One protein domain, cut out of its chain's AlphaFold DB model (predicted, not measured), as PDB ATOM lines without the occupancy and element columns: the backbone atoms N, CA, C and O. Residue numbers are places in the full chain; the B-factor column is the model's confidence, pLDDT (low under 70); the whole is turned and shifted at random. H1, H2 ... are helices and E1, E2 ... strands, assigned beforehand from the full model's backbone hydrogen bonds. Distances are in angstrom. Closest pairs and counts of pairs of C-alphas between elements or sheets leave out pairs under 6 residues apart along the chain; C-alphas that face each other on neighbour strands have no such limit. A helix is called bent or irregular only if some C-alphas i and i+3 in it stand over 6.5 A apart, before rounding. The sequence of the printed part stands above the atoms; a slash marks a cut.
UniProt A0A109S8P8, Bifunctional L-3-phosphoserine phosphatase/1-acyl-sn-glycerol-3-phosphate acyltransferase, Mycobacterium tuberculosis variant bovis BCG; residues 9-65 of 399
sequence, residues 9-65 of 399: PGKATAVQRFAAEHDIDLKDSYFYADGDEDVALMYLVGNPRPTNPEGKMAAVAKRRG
ATOM      1  N   PRO A   9     -25.796  35.558 -37.786       88.81
ATOM      2  CA  PRO A   9     -26.452  36.140 -36.614       88.81
ATOM      3  C   PRO A   9     -27.085  35.108 -35.672       88.81
ATOM      4  O   PRO A   9     -27.062  35.306 -34.464       88.81
ATOM      5  N   GLY A  10     -27.594  33.982 -36.187       89.50
ATOM      6  CA  GLY A  10     -28.187  32.932 -35.350       89.50
ATOM      7  C   GLY A  10     -27.164  32.271 -34.421       89.50
ATOM      8  O   GLY A  10     -27.475  31.981 -33.266       89.50
ATOM      9  N   LYS A  11     -25.918  32.108 -34.892       90.00
ATOM     10  CA  LYS A  11     -24.795  31.642 -34.063       90.00
ATOM     11  C   LYS A  11     -24.450  32.678 -32.989       90.00
ATOM     12  O   LYS A  11     -24.294  32.315 -31.828       90.00
ATOM     13  N   ALA A  12     -24.402  33.958 -33.357       91.88
ATOM     14  CA  ALA A  12     -24.144  35.051 -32.422       91.88
ATOM     15  C   ALA A  12     -25.191  35.097 -31.289       91.88
ATOM     16  O   ALA A  12     -24.819  35.107 -30.118       91.88
ATOM     17  N   THR A  13     -26.484  35.007 -31.620       92.44
ATOM     18  CA  THR A  13     -27.576  34.940 -30.634       92.44
ATOM     19  C   THR A  13     -27.459  33.719 -29.724       92.44
ATOM     20  O   THR A  13     -27.665  33.823 -28.516       92.44
ATOM     21  N   ALA A  14     -27.118  32.553 -30.280       91.94
ATOM     22  CA  ALA A  14     -26.935  31.342 -29.488       91.94
ATOM     23  C   ALA A  14     -25.775  31.478 -28.491       91.94
ATOM     24  O   ALA A  14     -25.921  31.082 -27.337       91.94
ATOM     25  N   VAL A  15     -24.661  32.090 -28.903       92.94
ATOM     26  CA  VAL A  15     -23.516  32.336 -28.014       92.94
ATOM     27  C   VAL A  15     -23.835  33.384 -26.953       92.94
ATOM     28  O   VAL A  15     -23.450  33.194 -25.808       92.94
ATOM     29  N   GLN A  16     -24.594  34.439 -27.267       94.19
ATOM     30  CA  GLN A  16     -25.072  35.383 -26.246       94.19
ATOM     31  C   GLN A  16     -25.946  34.703 -25.201       94.19
ATOM     32  O   GLN A  16     -25.793  34.960 -24.011       94.19
ATOM     33  N   ARG A  17     -26.855  33.827 -25.642       94.19
ATOM     34  CA  ARG A  17     -27.711  33.068 -24.734       94.19
ATOM     35  C   ARG A  17     -26.885  32.145 -23.841       94.19
ATOM     36  O   ARG A  17     -27.079  32.165 -22.635       94.19
ATOM     37  N   PHE A  18     -25.951  31.397 -24.424       94.50
ATOM     38  CA  PHE A  18     -25.027  30.549 -23.672       94.50
ATOM     39  C   PHE A  18     -24.216  31.370 -22.659       94.50
ATOM     40  O   PHE A  18     -24.138  31.010 -21.493       94.50
ATOM     41  N   ALA A  19     -23.668  32.509 -23.081       95.44
ATOM     42  CA  ALA A  19     -22.894  33.383 -22.212       95.44
ATOM     43  C   ALA A  19     -23.728  33.919 -21.038       95.44
ATOM     44  O   ALA A  19     -23.256  33.909 -19.908       95.44
ATOM     45  N   ALA A  20     -24.985  34.303 -21.279       94.62
ATOM     46  CA  ALA A  20     -25.903  34.739 -20.228       94.62
ATOM     47  C   ALA A  20     -26.303  33.601 -19.270       94.62
ATOM     48  O   ALA A  20     -26.420  33.827 -18.072       94.62
ATOM     49  N   GLU A  21     -26.503  32.382 -19.780       96.81
ATOM     50  CA  GLU A  21     -26.834  31.199 -18.969       96.81
ATOM     51  C   GLU A  21     -25.652  30.736 -18.092       96.81
ATOM     52  O   GLU A  21     -25.874  30.102 -17.060       96.81
ATOM     53  N   HIS A  22     -24.416  31.068 -18.477       95.94
ATOM     54  CA  HIS A  22     -23.183  30.630 -17.813       95.94
ATOM     55  C   HIS A  22     -22.366  31.760 -17.160       95.94
ATOM     56  O   HIS A  22     -21.237  31.507 -16.745       95.94
ATOM     57  N   ASP A  23     -22.917  32.973 -17.058       94.62
ATOM     58  CA  ASP A  23     -22.250  34.152 -16.475       94.62
ATOM     59  C   ASP A  23     -20.877  34.466 -17.114       94.62
ATOM     60  O   ASP A  23     -19.884  34.750 -16.449       94.62
ATOM     61  N   ILE A  24     -20.806  34.374 -18.447       95.00
ATOM     62  CA  ILE A  24     -19.599  34.660 -19.236       95.00
ATOM     63  C   ILE A  24     -19.702  36.077 -19.808       95.00
ATOM     64  O   ILE A  24     -20.587  36.363 -20.618       95.00
ATOM     65  N   ASP A  25     -18.753  36.956 -19.473       95.31
ATOM     66  CA  ASP A  25     -18.656  38.263 -20.128       95.31
ATOM     67  C   ASP A  25     -18.002  38.132 -21.513       95.31
ATOM     68  O   ASP A  25     -16.807  37.852 -21.665       95.31
ATOM     69  N   LEU A  26     -18.792  38.368 -22.561       95.44
ATOM     70  CA  LEU A  26     -18.294  38.371 -23.935       95.44
ATOM     71  C   LEU A  26     -17.256  39.477 -24.176       95.44
ATOM     72  O   LEU A  26     -16.365  39.297 -25.007       95.44
ATOM     73  N   LYS A  27     -17.307  40.594 -23.445       95.31
ATOM     74  CA  LYS A  27     -16.324  41.680 -23.584       95.31
ATOM     75  C   LYS A  27     -14.923  41.253 -23.147       95.31
ATOM     76  O   LYS A  27     -13.956  41.667 -23.775       95.31
ATOM     77  N   ASP A  28     -14.812  40.354 -22.179       95.44
ATOM     78  CA  ASP A  28     -13.519  39.806 -21.747       95.44
ATOM     79  C   ASP A  28     -13.149  38.508 -22.487       95.44
ATOM     80  O   ASP A  28     -12.064  37.952 -22.313       95.44
ATOM     81  N   SER A  29     -14.018  38.044 -23.386       96.31
ATOM     82  CA  SER A  29     -13.835  36.801 -24.130       96.31
ATOM     83  C   SER A  29     -13.026  36.978 -25.417       96.31
ATOM     84  O   SER A  29     -13.020  38.036 -26.054       96.31
ATOM     85  N   TYR A  30     -12.370  35.889 -25.827       96.06
ATOM     86  CA  TYR A  30     -11.677  35.752 -27.108       96.06
ATOM     87  C   TYR A  30     -12.493  34.876 -28.054       96.06
ATOM     88  O   TYR A  30     -13.041  33.858 -27.637       96.06
ATOM     89  N   PHE A  31     -12.527  35.224 -29.340       95.12
ATOM     90  CA  PHE A  31     -13.179  34.392 -30.353       95.12
ATOM     91  C   PHE A  31     -12.314  34.264 -31.603       95.12
ATOM     92  O   PHE A  31     -11.844  35.267 -32.137       95.12
ATOM     93  N   TYR A  32     -12.107  33.030 -32.060       95.12
ATOM     94  CA  TYR A  32     -11.255  32.684 -33.196       95.12
ATOM     95  C   TYR A  32     -12.117  32.078 -34.303       95.12
ATOM     96  O   TYR A  32     -12.843  31.122 -34.046       95.12
ATOM     97  N   ALA A  33     -12.042  32.627 -35.516       93.31
ATOM     98  CA  ALA A  33     -12.773  32.123 -36.680       93.31
ATOM     99  C   ALA A  33     -12.156  32.620 -37.993       93.31
ATOM    100  O   ALA A  33     -11.477  33.650 -38.014       93.31
ATOM    101  N   ASP A  34     -12.425  31.904 -39.078       91.12
ATOM    102  CA  ASP A  34     -11.944  32.160 -40.439       91.12
ATOM    103  C   ASP A  34     -13.073  32.571 -41.409       91.12
ATOM    104  O   ASP A  34     -12.832  33.355 -42.332       91.12
ATOM    105  N   GLY A  35     -14.298  32.094 -41.168       89.62
ATOM    106  CA  GLY A  35     -15.448  32.220 -42.064       89.62
ATOM    107  C   GLY A  35     -16.345  33.451 -41.880       89.62
ATOM    108  O   GLY A  35     -16.411  34.089 -40.827       89.62
ATOM    109  N   ASP A  36     -17.097  33.779 -42.930       91.81
ATOM    110  CA  ASP A  36     -18.004  34.933 -42.999       91.81
ATOM    111  C   ASP A  36     -19.216  34.816 -42.058       91.81
ATOM    112  O   ASP A  36     -19.793  35.821 -41.626       91.81
ATOM    113  N   GLU A  37     -19.598  33.589 -41.721       90.62
ATOM    114  CA  GLU A  37     -20.673  33.251 -40.794       90.62
ATOM    115  C   GLU A  37     -20.391  33.678 -39.355       90.62
ATOM    116  O   GLU A  37     -21.310  33.810 -38.550       90.62
ATOM    117  N   ASP A  38     -19.129  33.923 -39.028       93.75
ATOM    118  CA  ASP A  38     -18.692  34.238 -37.676       93.75
ATOM    119  C   ASP A  38     -18.538  35.740 -37.438       93.75
ATOM    120  O   ASP A  38     -18.331  36.183 -36.309       93.75
ATOM    121  N   VAL A  39     -18.724  36.556 -38.483       93.62
ATOM    122  CA  VAL A  39     -18.580  38.016 -38.412       93.62
ATOM    123  C   VAL A  39     -19.484  38.617 -37.338       93.62
ATOM    124  O   VAL A  39     -19.046  39.482 -36.586       93.62
ATOM    125  N   ALA A  40     -20.742  38.171 -37.254       92.94
ATOM    126  CA  ALA A  40     -21.698  38.696 -36.280       92.94
ATOM    127  C   ALA A  40     -21.252  38.430 -34.835       92.94
ATOM    128  O   ALA A  40     -21.399  39.300 -33.986       92.94
ATOM    129  N   LEU A  41     -20.667  37.262 -34.568       94.06
ATOM    130  CA  LEU A  41     -20.172  36.905 -33.243       94.06
ATOM    131  C   LEU A  41     -18.845  37.605 -32.917       94.06
ATOM    132  O   LEU A  41     -18.655  38.062 -31.793       94.06
ATOM    133  N   MET A  42     -17.972  37.797 -33.907       94.62
ATOM    134  CA  MET A  42     -16.753  38.601 -33.748       94.62
ATOM    135  C   MET A  42     -17.040  40.039 -33.291       94.62
ATOM    136  O   MET A  42     -16.210  40.645 -32.625       94.62
ATOM    137  N   TYR A  43     -18.216  40.585 -33.619       94.12
ATOM    138  CA  TYR A  43     -18.648  41.898 -33.132       94.12
ATOM    139  C   TYR A  43     -19.054  41.930 -31.659       94.12
ATOM    140  O   TYR A  43     -19.100  43.012 -31.077       94.12
ATOM    141  N   LEU A  44     -19.405  40.783 -31.084       94.38
ATOM    142  CA  LEU A  44     -19.919  40.703 -29.722       94.38
ATOM    143  C   LEU A  44     -18.818  40.536 -28.686       94.38
ATOM    144  O   LEU A  44     -18.997  40.959 -27.546       94.38
ATOM    145  N   VAL A  45     -17.707  39.908 -29.070       95.94
ATOM    146  CA  VAL A  45     -16.588  39.694 -28.157       95.94
ATOM    147  C   VAL A  45     -15.671  40.909 -28.097       95.94
ATOM    148  O   VAL A  45     -15.510  41.618 -29.090       95.94
ATOM    149  N   GLY A  46     -15.026  41.146 -26.955       95.56
ATOM    150  CA  GLY A  46     -14.050  42.237 -26.863       95.56
ATOM    151  C   GLY A  46     -12.698  41.906 -27.493       95.56
ATOM    152  O   GLY A  46     -11.994  42.822 -27.913       95.56
ATOM    153  N   ASN A  47     -12.354  40.619 -27.648       96.31
ATOM    154  CA  ASN A  47     -11.076  40.187 -28.221       96.31
ATOM    155  C   ASN A  47     -11.247  39.297 -29.473       96.31
ATOM    156  O   ASN A  47     -10.906  38.109 -29.442       96.31
ATOM    157  N   PRO A  48     -11.749  39.831 -30.603       96.31
ATOM    158  CA  PRO A  48     -11.874  39.064 -31.842       96.31
ATOM    159  C   PRO A  48     -10.500  38.726 -32.446       96.31
ATOM    160  O   PRO A  48      -9.624  39.587 -32.574       96.31
ATOM    161  N   ARG A  49     -10.320  37.465 -32.858       96.62
ATOM    162  CA  ARG A  49      -9.090  36.909 -33.452       96.62
ATOM    163  C   ARG A  49      -9.379  36.219 -34.795       96.62
ATOM    164  O   ARG A  49      -9.352  34.986 -34.879       96.62
ATOM    165  N   PRO A  50      -9.640  36.985 -35.871       96.00
ATOM    166  CA  PRO A  50      -9.790  36.426 -37.210       96.00
ATOM    167  C   PRO A  50      -8.554  35.602 -37.583       96.00
ATOM    168  O   PRO A  50      -7.435  36.119 -37.575       96.00
ATOM    169  N   THR A  51      -8.749  34.325 -37.883       93.69
ATOM    170  CA  THR A  51      -7.686  33.336 -38.071       93.69
ATOM    171  C   THR A  51      -7.717  32.854 -39.507       93.69
ATOM    172  O   THR A  51      -8.697  32.267 -39.907       93.69
ATOM    173  N   ASN A  52      -6.687  33.138 -40.307       92.88
ATOM    174  CA  ASN A  52      -6.702  32.922 -41.760       92.88
ATOM    175  C   ASN A  52      -7.997  33.397 -42.450       92.88
ATOM    176  O   ASN A  52      -8.536  32.665 -43.272       92.88
ATOM    177  N   PRO A  53      -8.516  34.599 -42.131       92.81
ATOM    178  CA  PRO A  53      -9.814  34.997 -42.634       92.81
ATOM    179  C   PRO A  53      -9.766  35.207 -44.146       92.81
ATOM    180  O   PRO A  53      -8.814  35.795 -44.678       92.81
ATOM    181  N   GLU A  54     -10.839  34.803 -44.813       88.88
ATOM    182  CA  GLU A  54     -11.058  35.024 -46.240       88.88
ATOM    183  C   GLU A  54     -12.288  35.918 -46.464       88.88
ATOM    184  O   GLU A  54     -12.894  36.417 -45.511       88.88
ATOM    185  N   GLY A  55     -12.605  36.210 -47.728       92.00
ATOM    186  CA  GLY A  55     -13.859  36.859 -48.119       92.00
ATOM    187  C   GLY A  55     -14.235  38.110 -47.311       92.00
ATOM    188  O   GLY A  55     -13.471  39.079 -47.200       92.00
ATOM    189  N   LYS A  56     -15.457  38.105 -46.772       92.25
ATOM    190  CA  LYS A  56     -16.028  39.221 -46.014       92.25
ATOM    191  C   LYS A  56     -15.379  39.358 -44.637       92.25
ATOM    192  O   LYS A  56     -15.159  40.495 -44.214       92.25
ATOM    193  N   MET A  57     -15.042  38.265 -43.951       93.56
ATOM    194  CA  MET A  57     -14.361  38.295 -42.652       93.56
ATOM    195  C   MET A  57     -13.032  39.049 -42.756       93.56
ATOM    196  O   MET A  57     -12.769  39.943 -41.951       93.56
ATOM    197  N   ALA A  58     -12.234  38.786 -43.796       93.81
ATOM    198  CA  ALA A  58     -10.967  39.484 -44.025       93.81
ATOM    199  C   ALA A  58     -11.163  40.996 -44.222       93.81
ATOM    200  O   ALA A  58     -10.431  41.816 -43.653       93.81
ATOM    201  N   ALA A  59     -12.174  41.378 -45.008       94.56
ATOM    202  CA  ALA A  59     -12.507  42.777 -45.256       94.56
ATOM    203  C   ALA A  59     -12.992  43.492 -43.982       94.56
ATOM    204  O   ALA A  59     -12.608  44.638 -43.732       94.56
ATOM    205  N   VAL A  60     -13.813  42.821 -43.169       94.88
ATOM    206  CA  VAL A  60     -14.314  43.350 -41.894       94.88
ATOM    207  C   VAL A  60     -13.182  43.499 -40.887       94.88
ATOM    208  O   VAL A  60     -13.026  44.582 -40.324       94.88
ATOM    209  N   ALA A  61     -12.356  42.467 -40.717       95.25
ATOM    210  CA  ALA A  61     -11.215  42.482 -39.811       95.25
ATOM    211  C   ALA A  61     -10.256  43.634 -40.131       95.25
ATOM    212  O   ALA A  61      -9.903  44.412 -39.246       95.25
ATOM    213  N   LYS A  62      -9.916  43.817 -41.417       94.06
ATOM    214  CA  LYS A  62      -9.066  44.927 -41.870       94.06
ATOM    215  C   LYS A  62      -9.699  46.290 -41.589       94.06
ATOM    216  O   LYS A  62      -9.014  47.192 -41.122       94.06
ATOM    217  N   ARG A  63     -11.000  46.446 -41.855       95.56
ATOM    218  CA  ARG A  63     -11.726  47.707 -41.623       95.56
ATOM    219  C   ARG A  63     -11.812  48.063 -40.141       95.56
ATOM    220  O   ARG A  63     -11.759  49.236 -39.798       95.56
ATOM    221  N   ARG A  64     -11.981  47.061 -39.278       94.00
ATOM    222  CA  ARG A  64     -12.114  47.231 -37.825       94.00
ATOM    223  C   ARG A  64     -10.779  47.281 -37.088       94.00
ATOM    224  O   ARG A  64     -10.779  47.551 -35.894       94.00
ATOM    225  N   GLY A  65      -9.667  47.035 -37.779       93.62
ATOM    226  CA  GLY A  65      -8.351  46.958 -37.150       93.62
ATOM    227  C   GLY A  65      -8.216  45.764 -36.204       93.62
ATOM    228  O   GLY A  65      -7.436  45.824 -35.258       93.62
TER     229      GLY A  65
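What this domain is: This is residues 9 to 65 of the 399 residues of the protein "Bifunctional L-3-phosphoserine phosphatase/1-acyl-sn-glycerol-3-phosphate acyltransferase" of Mycobacterium tuberculosis variant bovis BCG (UniProt A0A109S8P8). A small wall of two parallel strands, E1 and E2, has the short helix H2 over one face, and the two longer helices H1 and H3 pack on H2 from different sides. The three helices make a staggered row with H2 in the middle, and H3 also comes near the end of E2. The printed part has 57 residues, with three named helices and two named strands in the order H1, E1, H2, E2, H3, and its class is mixed, helices and strands. It is compact, with a radius of gyration of the C-alphas of 11.2 A, and elongated in outline, with spans of 32 by 21 by 15 A.

How they stand to each other: The sheet is E1, residues 30 to 33, beside E2, residues 47 to 50, parallel with 14 degrees between their directions. N 31 and O 47 are 3.3 A apart and N 49 and O 31 are 2.8 A apart, both within hydrogen-bond range. H2, residues 36 to 42, joins the strands in a strand-helix-strand unit, two parallel neighbour strands with a helix between them in the chain, and the crossover is right-handed. The closest C-alphas of H2 and E2 are those of Met 42 and Pro 48, 5.3 A apart. H1, residues 9 to 21, touches H2, the closest C-alphas being those of Ala 12 and Leu 41, 4.5 A apart. They run the same way at a shallow tilt of 32 degrees, only just short of steep. H3, residues 55 to 64, touches H2 with the C-alphas of Asp 36 and Met 57 closest, 5.0 A apart, the same way at a shallow tilt of 30 degrees. H1 is apart from H3 and from E2, and E1 is apart from H3. Every O i to N i+4 pair is within hydrogen-bond range in H1 and H3; in H2 it is 1 of 3, beside 3 of 4 O i to N i+3 pairs.

Where its parts are: E1 measures 10.3 A from first to last C-alpha and begins with C-alpha 30 at (-11.677, 35.752, -27.108); E2 measures 9.8 A. H2 measures 10.0 A and is irregular, with C-alphas 37 and 40 at 7.1 A. H1 measures 18.3 A from C-alpha 9 at (-26.452, 36.140, -36.614). H3 measures 14.7 A and ends with C-alpha 64 at (-12.114, 47.231, -37.825).

The domain as a whole: The two C-alphas farthest apart are those of Asp 23 and Gly 55, 32.8 A. The printed part, residues 9 to 65, has no cut. The links E1 to H2, H2 to E2 and E2 to H3 are tight, and H1 to E1, with 8 residues, is short. The mean pLDDT of the printed part is 93.8, and no printed residue is under 70.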